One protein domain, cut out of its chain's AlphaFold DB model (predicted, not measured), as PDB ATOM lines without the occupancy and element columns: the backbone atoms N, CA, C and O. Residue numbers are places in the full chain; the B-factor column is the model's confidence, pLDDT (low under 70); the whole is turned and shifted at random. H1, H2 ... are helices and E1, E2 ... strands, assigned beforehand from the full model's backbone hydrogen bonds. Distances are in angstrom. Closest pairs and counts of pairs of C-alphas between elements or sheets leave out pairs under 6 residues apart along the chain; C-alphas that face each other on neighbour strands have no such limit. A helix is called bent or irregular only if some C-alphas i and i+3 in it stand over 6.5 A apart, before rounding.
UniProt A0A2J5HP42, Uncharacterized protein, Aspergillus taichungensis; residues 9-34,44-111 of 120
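What this domain is: This is residues 9 to 34 and 44 to 111 of the 120 residues of an uncharacterized protein of Aspergillus taichungensis (UniProt A0A2J5HP42). One twisted sheet of seven strands runs along the length of the domain, with the helix H1 packed over its E7 and E6 end and the small hairpin of E1 and E2 at the other end. The long, bent strand E3 joins that hairpin to the rest of the sheet. The printed part has 94 residues, in the order E1 E2 E3 E4 E5 H1 E6 E7; the sheet, E2 E1 E3 E4 E5 E7 E6, is antiparallel throughout, and the class is mixed, helices and strands. It is compact, with a radius of gyration of the C-alphas of 14.1 A and spans of 42 by 32 by 21 A.

Where its parts are: E1, residues 20 to 24, begins with C-alpha 20 at (39.603, 49.937, 117.017), and E2 is residues 27 to 30. E3, residues 44 to 53, is 26.2 A long and bends by 55 degrees at residue 50. E4 is residues 56 to 61 and E5 residues 65 to 70. H1, residues 75 to 87, is 18.4 A long. E6 is residues 95 to 101; E7, residues 104 to 109, ends with C-alpha 109 at (26.626, 51.345, 103.043).

How they stand to each other: E3, E4 and E5 form a meander, each strand the antiparallel neighbour of the one before; N 48 and O 60 are 2.9 A apart, N 59 and O 67 2.8 A. E1 and E3 have N 21 and O 47 at 2.8 A. H1 is on the sheet, two layers, at a height of 10.9 A, over E7 and E6; its closest C-alphas to E6 are Ala 78 and Val 95, 6.6 A. E5, H1 and E6 make a split strand-helix-strand unit, E7 between the strands, its crossover right-handed. In H1 every O i to N i+4 pair is within hydrogen-bond range.

The domain as a whole: The C-alphas of Phe 29 and His 87 are farthest apart, 42.0 A. Residues 35 to 43 are not printed; C-alphas 34 and 44 are 15.7 A apart across the cut. Of the links printed whole, none is long. Mean pLDDT of the printed part is 91.9; residue 63 is under 70.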
ATOM      1  N   PRO A   9      36.755  36.761 120.884       91.62
ATOM      2  CA  PRO A   9      35.825  36.389 119.818       91.62
ATOM      3  C   PRO A   9      35.165  37.612 119.166       91.62
ATOM      4  O   PRO A   9      34.860  38.596 119.853       91.62
ATOM      5  N   PHE A  10      34.871  37.529 117.865       89.19
ATOM      6  CA  PHE A  10      34.120  38.518 117.085       89.19
ATOM      7  C   PHE A  10      32.639  38.530 117.482       89.19
ATOM      8  O   PHE A  10      31.741  38.143 116.738       89.19
ATOM      9  N   LEU A  11      32.390  39.005 118.696       87.56
ATOM     10  CA  LEU A  11      31.072  39.191 119.275       87.56
ATOM     11  C   LEU A  11      30.880  40.662 119.611       87.56
ATOM     12  O   LEU A  11      31.785  41.343 120.097       87.56
ATOM     13  N   VAL A  12      29.660  41.145 119.396       84.06
ATOM     14  CA  VAL A  12      29.278  42.530 119.698       84.06
ATOM     15  C   VAL A  12      29.580  42.891 121.147       84.06
ATOM     16  O   VAL A  12      29.984  44.016 121.425       84.06
ATOM     17  N   GLU A  13      29.377  41.958 122.073       87.94
ATOM     18  CA  GLU A  13      29.609  42.142 123.510       87.94
ATOM     19  C   GLU A  13      31.059  42.517 123.826       87.94
ATOM     20  O   GLU A  13      31.303  43.354 124.694       87.94
ATOM     21  N   ASN A  14      32.005  41.990 123.050       89.88
ATOM     22  CA  ASN A  14      33.434  42.215 123.237       89.88
ATOM     23  C   ASN A  14      33.922  43.548 122.643       89.88
ATOM     24  O   ASN A  14      35.031  44.007 122.921       89.88
ATOM     25  N   MET A  15      33.084  44.197 121.834       89.62
ATOM     26  CA  MET A  15      33.389  45.465 121.182       89.62
ATOM     27  C   MET A  15      32.991  46.655 122.052       89.62
ATOM     28  O   MET A  15      31.843  46.774 122.497       89.62
ATOM     29  N   ARG A  16      33.921  47.590 122.238       91.25
ATOM     30  CA  ARG A  16      33.684  48.855 122.942       91.25
ATOM     31  C   ARG A  16      33.589  50.001 121.949       91.25
ATOM     32  O   ARG A  16      34.344  50.048 120.984       91.25
ATOM     33  N   GLU A  17      32.655  50.913 122.188       92.12
ATOM     34  CA  GLU A  17      32.496  52.109 121.361       92.12
ATOM     35  C   GLU A  17      33.787  52.937 121.344       92.12
ATOM     36  O   GLU A  17      34.483  53.017 122.355       92.12
ATOM     37  N   LYS A  18      34.100  53.540 120.194       89.44
ATOM     38  CA  LYS A  18      35.313  54.322 119.903       89.44
ATOM     39  C   LYS A  18      36.621  53.525 119.913       89.44
ATOM     40  O   LYS A  18      37.672  54.100 119.637       89.44
ATOM     41  N   ASN A  19      36.574  52.215 120.160       90.88
ATOM     42  CA  ASN A  19      37.745  51.357 120.034       90.88
ATOM     43  C   ASN A  19      37.920  50.849 118.600       90.88
ATOM     44  O   ASN A  19      36.963  50.706 117.831       90.88
ATOM     45  N   ARG A  20      39.178  50.544 118.276       91.75
ATOM     46  CA  ARG A  20      39.603  49.937 117.017       91.75
ATOM     47  C   ARG A  20      40.100  48.518 117.264       91.75
ATOM     48  O   ARG A  20      40.768  48.260 118.266       91.75
ATOM     49  N   TYR A  21      39.809  47.625 116.327       91.88
ATOM     50  CA  TYR A  21      40.191  46.219 116.389       91.88
ATOM     51  C   TYR A  21      40.740  45.744 115.045       91.88
ATOM     52  O   TYR A  21      40.295  46.213 114.004       91.88
ATOM     53  N   ILE A  22      41.684  44.809 115.075       91.38
ATOM     54  CA  ILE A  22      42.079  43.990 113.931       91.38
ATOM     55  C   ILE A  22      41.271  42.700 114.031       91.38
ATOM     56  O   ILE A  22      41.353  41.996 115.035       91.38
ATOM     57  N   LYS A  23      40.464  42.407 113.018       91.00
ATOM     58  CA  LYS A  23      39.724  41.159 112.888       91.00
ATOM     59  C   LYS A  23      40.508  40.211 111.990       91.00
ATOM     60  O   LYS A  23      40.832  40.571 110.862       91.00
ATOM     61  N   ILE A  24      40.749  39.004 112.484       90.62
ATOM     62  CA  ILE A  24      41.366  37.900 111.744       90.62
ATOM     63  C   ILE A  24      40.402  36.723 111.843       90.62
ATOM     64  O   ILE A  24      40.196  36.180 112.928       90.62
ATOM     65  N   GLY A  25      39.736  36.377 110.739       88.19
ATOM     66  CA  GLY A  25      38.655  35.386 110.768       88.19
ATOM     67  C   GLY A  25      37.546  35.787 111.750       88.19
ATOM     68  O   GLY A  25      36.873  36.796 111.535       88.19
ATOM     69  N   GLU A  26      37.371  35.011 112.820       89.25
ATOM     70  CA  GLU A  26      36.385  35.243 113.891       89.25
ATOM     71  C   GLU A  26      36.999  35.797 115.187       89.25
ATOM     72  O   GLU A  26      36.317  35.872 116.207       89.25
ATOM     73  N   THR A  27      38.263  36.220 115.161       92.25
ATOM     74  CA  THR A  27      38.974  36.751 116.331       92.25
ATOM     75  C   THR A  27      39.236  38.244 116.175       92.25
ATOM     76  O   THR A  27      39.483  38.740 115.076       92.25
ATOM     77  N   LEU A  28      39.177  38.968 117.285       92.19
ATOM     78  CA  LEU A  28      39.463  40.385 117.433       92.19
ATOM     79  C   LEU A  28      40.736  40.582 118.252       92.19
ATOM     80  O   LEU A  28      40.904  40.008 119.324       92.19
ATOM     81  N   PHE A  29      41.572  41.502 117.796       91.06
ATOM     82  CA  PHE A  29      42.741  41.984 118.518       91.06
ATOM     83  C   PHE A  29      42.631  43.501 118.676       91.06
ATOM     84  O   PHE A  29      42.235  44.176 117.723       91.06
ATOM     85  N   PRO A  30      42.952  44.085 119.842       91.25
ATOM     86  CA  PRO A  30      43.010  45.537 119.984       91.25
ATOM     87  C   PRO A  30      43.963  46.155 118.949       91.25
ATOM     88  O   PRO A  30      45.101  45.716 118.807       91.25
ATOM     89  N   CYS A  31      43.502  47.176 118.225       87.94
ATOM     90  CA  CYS A  31      44.293  47.834 117.186       87.94
ATOM     91  C   CYS A  31      44.895  49.143 117.721       87.94
ATOM     92  O   CYS A  31      44.133  50.057 118.066       87.94
ATOM     93  N   PRO A  32      46.233  49.280 117.790       82.75
ATOM     94  CA  PRO A  32      46.857  50.550 118.129       82.75
ATOM     95  C   PRO A  32      46.596  51.606 117.045       82.75
ATOM     96  O   PRO A  32      46.434  51.308 115.863       82.75
ATOM     97  N   SER A  33      46.570  52.880 117.438       77.44
ATOM     98  CA  SER A  33      46.260  53.989 116.524       77.44
ATOM     99  C   SER A  33      47.295  54.180 115.409       77.44
ATOM    100  O   SER A  33      46.945  54.735 114.369       77.44
ATOM    101  N   SER A  34      48.527  53.702 115.611       78.12
ATOM    102  CA  SER A  34      49.688  53.865 114.727       78.12
ATOM    103  C   SER A  34      49.848  52.783 113.652       78.12
ATOM    104  O   SER A  34      50.877  52.761 112.984       78.12
ATOM    105  N   GLN A  44      43.250  40.351 107.122       88.31
ATOM    106  CA  GLN A  44      43.015  41.213 108.272       88.31
ATOM    107  C   GLN A  44      42.102  42.386 107.918       88.31
ATOM    108  O   GLN A  44      42.342  43.142 106.979       88.31
ATOM    109  N   GLU A  45      41.072  42.592 108.732       88.25
ATOM    110  CA  GLU A  45      40.163  43.730 108.611       88.25
ATOM    111  C   GLU A  45      40.331  44.657 109.819       88.25
ATOM    112  O   GLU A  45      40.227  44.199 110.955       88.25
ATOM    113  N   ILE A  46      40.518  45.970 109.629       90.06
ATOM    114  CA  ILE A  46      40.384  46.908 110.759       90.06
ATOM    115  C   ILE A  46      38.930  47.330 110.901       90.06
ATOM    116  O   ILE A  46      38.299  47.816 109.961       90.06
ATOM    117  N   LEU A  47      38.435  47.214 112.122       91.69
ATOM    118  CA  LEU A  47      37.103  47.629 112.510       91.69
ATOM    119  C   LEU A  47      37.201  48.782 113.497       91.69
ATOM    120  O   LEU A  47      37.880  48.668 114.519       91.69
ATOM    121  N   THR A  48      36.476  49.863 113.237       92.31
ATOM    122  CA  THR A  48      36.231  50.916 114.228       92.31
ATOM    123  C   THR A  48      34.789  50.817 114.700       92.31
ATOM    124  O   THR A  48      33.859  50.822 113.894       92.31
ATOM    125  N   VAL A  49      34.581  50.746 116.014       93.00
ATOM    126  CA  VAL A  49      33.236  50.744 116.596       93.00
ATOM    127  C   VAL A  49      32.771  52.186 116.748       93.00
ATOM    128  O   VAL A  49      33.152  52.866 117.696       93.00
ATOM    129  N   LEU A  50      31.949  52.672 115.820       91.69
ATOM    130  CA  LEU A  50      31.509  54.068 115.821       91.69
ATOM    131  C   LEU A  50      30.443  54.342 116.883       91.69
ATOM    132  O   LEU A  50      30.468  55.388 117.522       91.69
ATOM    133  N   SER A  51      29.494  53.418 117.064       92.88
ATOM    134  CA  SER A  51      28.397  53.595 118.020       92.88
ATOM    135  C   SER A  51      27.743  52.273 118.422       92.88
ATOM    136  O   SER A  51      27.613  51.368 117.590       92.88
ATOM    137  N   LYS A  52      27.278  52.181 119.676       92.81
ATOM    138  CA  LYS A  52      26.422  51.092 120.173       92.81
ATOM    139  C   LYS A  52      25.197  51.667 120.887       92.81
ATOM    140  O   LYS A  52      25.299  52.190 121.990       92.81
ATOM    141  N   GLN A  53      24.014  51.546 120.286       88.62
ATOM    142  CA  GLN A  53      22.787  52.151 120.820       88.62
ATOM    143  C   GLN A  53      21.559  51.261 120.626       88.62
ATOM    144  O   GLN A  53      21.253  50.855 119.510       88.62
ATOM    145  N   MET A  54      20.813  51.001 121.708       86.44
ATOM    146  CA  MET A  54      19.495  50.334 121.687       86.44
ATOM    147  C   MET A  54      19.432  49.073 120.796       86.44
ATOM    148  O   MET A  54      18.517  48.903 119.990       86.44
ATOM    149  N   GLY A  55      20.433  48.192 120.899       84.56
ATOM    150  CA  GLY A  55      20.499  46.965 120.093       84.56
ATOM    151  C   GLY A  55      20.902  47.180 118.627       84.56
ATOM    152  O   GLY A  55      20.616  46.323 117.789       84.56
ATOM    153  N   ARG A  56      21.541  48.311 118.316       91.44
ATOM    154  CA  ARG A  56      22.150  48.650 117.025       91.44
ATOM    155  C   ARG A  56      23.636  48.905 117.238       91.44
ATOM    156  O   ARG A  56      24.014  49.562 118.205       91.44
ATOM    157  N   ASN A  57      24.454  48.422 116.320       93.12
ATOM    158  CA  ASN A  57      25.893  48.631 116.311       93.12
ATOM    159  C   ASN A  57      26.283  49.216 114.964       93.12
ATOM    160  O   ASN A  57      25.746  48.803 113.935       93.12
ATOM    161  N   ILE A  58      27.199  50.177 114.986       93.56
ATOM    162  CA  ILE A  58      27.758  50.799 113.794       93.56
ATOM    163  C   ILE A  58      29.252  50.496 113.787       93.56
ATOM    164  O   ILE A  58      29.976  50.928 114.685       93.56
ATOM    165  N   LEU A  59      29.689  49.744 112.780       93.44
ATOM    166  CA  LEU A  59      31.087  49.426 112.528       93.44
ATOM    167  C   LEU A  59      31.536  50.070 111.225       93.44
ATOM    168  O   LEU A  59      30.858  49.964 110.208       93.44
ATOM    169  N   GLU A  60      32.700  50.689 111.243       91.44
ATOM    170  CA  GLU A  60      33.413  51.100 110.040       91.44
ATOM    171  C   GLU A  60      34.477  50.050 109.719       91.44
ATOM    172  O   GLU A  60      35.289  49.714 110.582       91.44
ATOM    173  N   HIS A  61      34.473  49.541 108.487       88.19
ATOM    174  CA  HIS A  61      35.526  48.671 107.964       88.19
ATOM    175  C   HIS A  61      36.494  49.545 107.163       88.19
ATOM    176  O   HIS A  61      36.081  50.069 106.127       88.19
ATOM    177  N   VAL A  62      37.735  49.719 107.646       76.69
ATOM    178  CA  VAL A  62      38.853  50.480 107.023       76.69
ATOM    179  C   VAL A  62      38.426  51.374 105.851       76.69
ATOM    180  O   VAL A  62      38.585  50.978 104.698       76.69
ATOM    181  N   PHE A  63      37.840  52.543 106.125       65.38
ATOM    182  CA  PHE A  63      37.497  53.571 105.123       65.38
ATOM    183  C   PHE A  63      36.758  53.093 103.855       65.38
ATOM    184  O   PHE A  63      36.697  53.816 102.864       65.38
ATOM    185  N   SER A  64      36.199  51.885 103.864       80.12
ATOM    186  CA  SER A  64      35.592  51.259 102.693       80.12
ATOM    187  C   SER A  64      34.085  51.392 102.795       80.12
ATOM    188  O   SER A  64      33.431  51.933 101.905       80.12
ATOM    189  N   TYR A  65      33.528  50.960 103.925       90.56
ATOM    190  CA  TYR A  65      32.105  51.030 104.180       90.56
ATOM    191  C   TYR A  65      31.779  51.050 105.671       90.56
ATOM    192  O   TYR A  65      32.579  50.670 106.532       90.56
ATOM    193  N   VAL A  66      30.541  51.434 105.963       93.75
ATOM    194  CA  VAL A  66      29.928  51.329 107.282       93.75
ATOM    195  C   VAL A  66      28.914  50.195 107.273       93.75
ATOM    196  O   VAL A  66      28.065  50.099 106.387       93.75
ATOM    197  N   ALA A  67      28.988  49.330 108.278       94.94
ATOM    198  CA  ALA A  67      27.983  48.330 108.583       94.94
ATOM    199  C   ALA A  67      27.173  48.770 109.802       94.94
ATOM    200  O   ALA A  67      27.711  48.952 110.893       94.94
ATOM    201  N   LYS A  68      25.858  48.882 109.632       95.88
ATOM    202  CA  LYS A  68      24.906  49.025 110.733       95.88
ATOM    203  C   LYS A  68      24.162  47.713 110.911       95.88
ATOM    204  O   LYS A  68      23.561  47.227 109.955       95.88
ATOM    205  N   PHE A  69      24.174  47.148 112.113       95.19
ATOM    206  CA  PHE A  69      23.521  45.862 112.358       95.19
ATOM    207  C   PHE A  69      22.985  45.677 113.780       95.19
ATOM    208  O   PHE A  69      23.348  46.405 114.707       95.19
ATOM    209  N   GLY A  70      22.106  44.691 113.953       94.31
ATOM    210  CA  GLY A  70      21.494  44.311 115.224       94.31
ATOM    211  C   GLY A  70      19.964  44.255 115.182       94.31
ATOM    212  O   GLY A  70      19.337  44.508 114.154       94.31
ATOM    213  N   ARG A  71      19.347  43.938 116.330       92.88
ATOM    214  CA  ARG A  71      17.885  43.771 116.484       92.88
ATOM    215  C   ARG A  71      17.085  45.022 116.117       92.88
ATOM    216  O   ARG A  71      15.942  44.930 115.678       92.88
ATOM    217  N   GLY A  72      17.669  46.198 116.339       91.69
ATOM    218  CA  GLY A  72      17.003  47.481 116.118       91.69
ATOM    219  C   GLY A  72      17.070  48.005 114.681       91.69
ATOM    220  O   GLY A  72      16.571  49.105 114.454       91.69
ATOM    221  N   VAL A  73      17.714  47.283 113.757       95.25
ATOM    222  CA  VAL A  73      17.921  47.698 112.360       95.25
ATOM    223  C   VAL A  73      16.823  47.102 111.488       95.25
ATOM    224  O   VAL A  73      16.628  45.887 111.477       95.25
ATOM    225  N   ARG A  74      16.077  47.951 110.775       94.94
ATOM    226  CA  ARG A  74      14.874  47.538 110.031       94.94
ATOM    227  C   ARG A  74      14.983  47.819 108.527       94.94
ATOM    228  O   ARG A  74      15.660  48.776 108.151       94.94
ATOM    229  N   PRO A  75      14.256  47.065 107.674       96.44
ATOM    230  CA  PRO A  75      14.251  47.278 106.221       96.44
ATOM    231  C   PRO A  75      13.925  48.714 105.800       96.44
ATOM    232  O   PRO A  75      14.548  49.245 104.885       96.44
ATOM    233  N   ALA A  76      13.009  49.369 106.519       96.81
ATOM    234  CA  ALA A  76      12.595  50.741 106.238       96.81
ATOM    235  C   ALA A  76      13.762  51.746 106.228       96.81
ATOM    236  O   ALA A  76      13.706  52.718 105.484       96.81
ATOM    237  N   GLU A  77      14.828  51.517 107.004       95.62
ATOM    238  CA  GLU A  77      16.000  52.402 107.017       95.62
ATOM    239  C   GLU A  77      16.757  52.361 105.681       95.62
ATOM    240  O   GLU A  77      17.111  53.403 105.130       95.62
ATOM    241  N   ALA A  78      16.976  51.158 105.142       97.25
ATOM    242  CA  ALA A  78      17.641  50.970 103.856       97.25
ATOM    243  C   ALA A  78      16.790  51.514 102.703       97.25
ATOM    244  O   ALA A  78      17.304  52.219 101.833       97.25
ATOM    245  N   GLU A  79      15.485  51.235 102.724       97.81
ATOM    246  CA  GLU A  79      14.560  51.725 101.701       97.81
ATOM    247  C   GLU A  79      14.425  53.248 101.728       97.81
ATOM    248  O   GLU A  79      14.420  53.877 100.674       97.81
ATOM    249  N   ALA A  80      14.410  53.870 102.912       97.69
ATOM    250  CA  ALA A  80      14.413  55.324 103.024       97.69
ATOM    251  C   ALA A  80      15.659  55.938 102.365       97.69
ATOM    252  O   ALA A  80      15.528  56.868 101.572       97.69
ATOM    253  N   MET A  81      16.853  55.389 102.620       97.06
ATOM    254  CA  MET A  81      18.086  55.863 101.973       97.06
ATOM    255  C   MET A  81      18.037  55.686 100.449       97.06
ATOM    256  O   MET A  81      18.360  56.621  99.718       97.06
ATOM    257  N   ARG A  82      17.557  54.536  99.956       97.31
ATOM    258  CA  ARG A  82      17.387  54.280  98.513       97.31
ATOM    259  C   ARG A  82      16.413  55.260  97.864       97.31
ATOM    260  O   ARG A  82      16.693  55.787  96.790       97.31
ATOM    261  N   LEU A  83      15.283  55.534  98.514       97.62
ATOM    262  CA  LEU A  83      14.288  56.484  98.024       97.62
ATOM    263  C   LEU A  83      14.840  57.911  97.979       97.62
ATOM    264  O   LEU A  83      14.647  58.583  96.966       97.62
ATOM    265  N   VAL A  84      15.543  58.356  99.025       97.06
ATOM    266  CA  VAL A  84      16.168  59.689  99.071       97.06
ATOM    267  C   VAL A  84      17.239  59.821  97.991       97.06
ATOM    268  O   VAL A  84      17.215  60.799  97.246       97.06
ATOM    269  N   SER A  85      18.114  58.820  97.848       94.94
ATOM    270  CA  SER A  85      19.150  58.791  96.808       94.94
ATOM    271  C   SER A  85      18.560  58.844  95.398       94.94
ATOM    272  O   SER A  85      19.093  59.530  94.532       94.94
ATOM    273  N   LYS A  86      17.445  58.143  95.161       96.62
ATOM    274  CA  LYS A  86      16.815  58.062  93.840       96.62
ATOM    275  C   LYS A  86      16.055  59.330  93.443       96.62
ATOM    276  O   LYS A  86      15.981  59.635  92.257       96.62
ATOM    277  N   HIS A  87      15.443  60.030  94.399       97.56
ATOM    278  CA  HIS A  87      14.481  61.101  94.098       97.56
ATOM    279  C   HIS A  87      14.935  62.496  94.536       97.56
ATOM    280  O   HIS A  87      14.209  63.463  94.318       97.56
ATOM    281  N   THR A  88      16.103  62.629  95.163       96.75
ATOM    282  CA  THR A  88      16.618  63.918  95.636       96.75
ATOM    283  C   THR A  88      18.113  64.041  95.356       96.75
ATOM    284  O   THR A  88      18.795  63.048  95.132       96.75
ATOM    285  N   SER A  89      18.641  65.263  95.420       93.38
ATOM    286  CA  SER A  89      20.088  65.524  95.375       93.38
ATOM    287  C   SER A  89      20.732  65.561  96.766       93.38
ATOM    288  O   SER A  89      21.879  65.987  96.898       93.38
ATOM    289  N   VAL A  90      20.000  65.174  97.819       91.44
ATOM    290  CA  VAL A  90      20.540  65.136  99.183       91.44
ATOM    291  C   VAL A  90      21.551  63.992  99.269       91.44
ATOM    292  O   VAL A  90      21.195  62.855  98.947       91.44
ATOM    293  N   PRO A  91      22.794  64.246  99.717       89.75
ATOM    294  CA  PRO A  91      23.765  63.181  99.894       89.75
ATOM    295  C   PRO A  91      23.295  62.237 101.006       89.75
ATOM    296  O   PRO A  91      23.044  62.655 102.137       89.75
ATOM    297  N   VAL A  92      23.195  60.954 100.676       93.25
ATOM    298  CA  VAL A  92      22.902  59.855 101.604       93.25
ATOM    299  C   VAL A  92      23.879  58.706 101.355       93.25
ATOM    300  O   VAL A  92      24.450  58.637 100.264       93.25
ATOM    301  N   PRO A  93      24.100  57.806 102.332       94.19
ATOM    302  CA  PRO A  93      24.950  56.648 102.117       94.19
ATOM    303  C   PRO A  93      24.346  55.757 101.031       94.19
ATOM    304  O   PRO A  93      23.143  55.482 101.036       94.19
ATOM    305  N   GLU A  94      25.176  55.271 100.116       94.81
ATOM    306  CA  GLU A  94      24.745  54.304  99.116       94.81
ATOM    307  C   GLU A  94      24.661  52.921  99.764       94.81
ATOM    308  O   GLU A  94      25.647  52.408 100.293       94.81
ATOM    309  N   VAL A  95      23.474  52.314  99.732       96.88
ATOM    310  CA  VAL A  95      23.223  50.987 100.305       96.88
ATOM    311  C   VAL A  95      23.494  49.908  99.262       96.88
ATOM    312  O   VAL A  95      22.656  49.665  98.392       96.88
ATOM    313  N   PHE A  96      24.609  49.195  99.403       95.44
ATOM    314  CA  PHE A  96      25.001  48.129  98.476       95.44
ATOM    315  C   PHE A  96      24.740  46.710  99.013       95.44
ATOM    316  O   PHE A  96      24.740  45.756  98.240       95.44
ATOM    317  N   PHE A  97      24.477  46.538 100.317       96.44
ATOM    318  CA  PHE A  97      24.091  45.238 100.879       96.44
ATOM    319  C   PHE A  97      23.096  45.374 102.031       96.44
ATOM    320  O   PHE A  97      23.244  46.221 102.913       96.44
ATOM    321  N   THR A  98      22.115  44.475 102.056       97.69
ATOM    322  CA  THR A  98      21.128  44.356 103.131       97.69
ATOM    323  C   THR A  98      20.847  42.892 103.438       97.69
ATOM    324  O   THR A  98      20.634  42.112 102.513       97.69
ATOM    325  N   ASN A  99      20.772  42.534 104.717       97.69
ATOM    326  CA  ASN A  99      20.293  41.229 105.168       97.69
ATOM    327  C   ASN A  99      19.374  41.427 106.375       97.69
ATOM    328  O   ASN A  99      19.762  42.095 107.332       97.69
ATOM    329  N   PHE A 100      18.167  40.870 106.331       96.69
ATOM    330  CA  PHE A 100      17.176  41.025 107.390       96.69
ATOM    331  C   PHE A 100      16.576  39.671 107.757       96.69
ATOM    332  O   PHE A 100      16.121  38.919 106.900       96.69
ATOM    333  N   SER A 101      16.530  39.404 109.054       94.81
ATOM    334  CA  SER A 101      15.829  38.307 109.700       94.81
ATOM    335  C   SER A 101      14.933  38.874 110.815       94.81
ATOM    336  O   SER A 101      15.048  40.059 111.150       94.81
ATOM    337  N   PRO A 102      14.025  38.073 111.404       90.81
ATOM    338  CA  PRO A 102      13.126  38.552 112.460       90.81
ATOM    339  C   PRO A 102      13.856  39.250 113.624       90.81
ATOM    340  O   PRO A 102      13.412  40.300 114.100       90.81
ATOM    341  N   ASP A 103      15.027  38.720 113.990       91.81
ATOM    342  CA  ASP A 103      15.817  39.150 115.147       91.81
ATOM    343  C   ASP A 103      17.126  39.857 114.773       91.81
ATOM    344  O   ASP A 103      17.963  40.132 115.635       91.81
ATOM    345  N   HIS A 104      17.361  40.150 113.495       94.12
ATOM    346  CA  HIS A 104      18.599  40.803 113.089       94.12
ATOM    347  C   HIS A 104      18.454  41.544 111.765       94.12
ATOM    348  O   HIS A 104      18.000  40.985 110.777       94.12
ATOM    349  N   GLY A 105      18.902  42.794 111.716       96.56
ATOM    350  CA  GLY A 105      19.096  43.510 110.463       96.56
ATOM    351  C   GLY A 105      20.555  43.874 110.274       96.56
ATOM    352  O   GLY A 105      21.235  44.169 111.250       96.56
ATOM    353  N   THR A 106      21.002  43.895 109.025       97.06
ATOM    354  CA  THR A 106      22.324  44.354 108.603       97.06
ATOM    355  C   THR A 106      22.173  45.210 107.358       97.06
ATOM    356  O   THR A 106      21.539  44.799 106.387       97.06
ATOM    357  N   ILE A 107      22.799  46.380 107.369       97.75
ATOM    358  CA  ILE A 107      22.911  47.287 106.229       97.75
ATOM    359  C   ILE A 107      24.392  47.621 106.078       97.75
ATOM    360  O   ILE A 107      24.996  48.118 107.029       97.75
ATOM    361  N   LYS A 108      24.976  47.359 104.906       96.62
ATOM    362  CA  LYS A 108      26.302  47.878 104.545       96.62
ATOM    363  C   LYS A 108      26.134  48.993 103.525       96.62
ATOM    364  O   LYS A 108      25.384  48.845 102.556       96.62
ATOM    365  N   MET A 109      26.796  50.109 103.791       96.62
ATOM    366  CA  MET A 109      26.626  51.345 103.043       96.62
ATOM    367  C   MET A 109      27.926  52.141 102.956       96.62
ATOM    368  O   MET A 109      28.834  51.934 103.761       96.62
ATOM    369  N   THR A 110      28.027  53.037 101.982       93.50
ATOM    370  CA  THR A 110      29.210  53.892 101.811       93.50
ATOM    371  C   THR A 110      29.357  54.917 102.940       93.50
ATOM    372  O   THR A 110      28.420  55.208 103.684       93.50
ATOM    373  N   LEU A 111      30.559  55.474 103.079       88.50
ATOM    374  CA  LEU A 111      30.803  56.652 103.909       88.50
ATOM    375  C   LEU A 111      30.398  57.909 103.132       88.50
ATOM    376  O   LEU A 111      30.794  58.078 101.980       88.50
TER     377      LEU A 111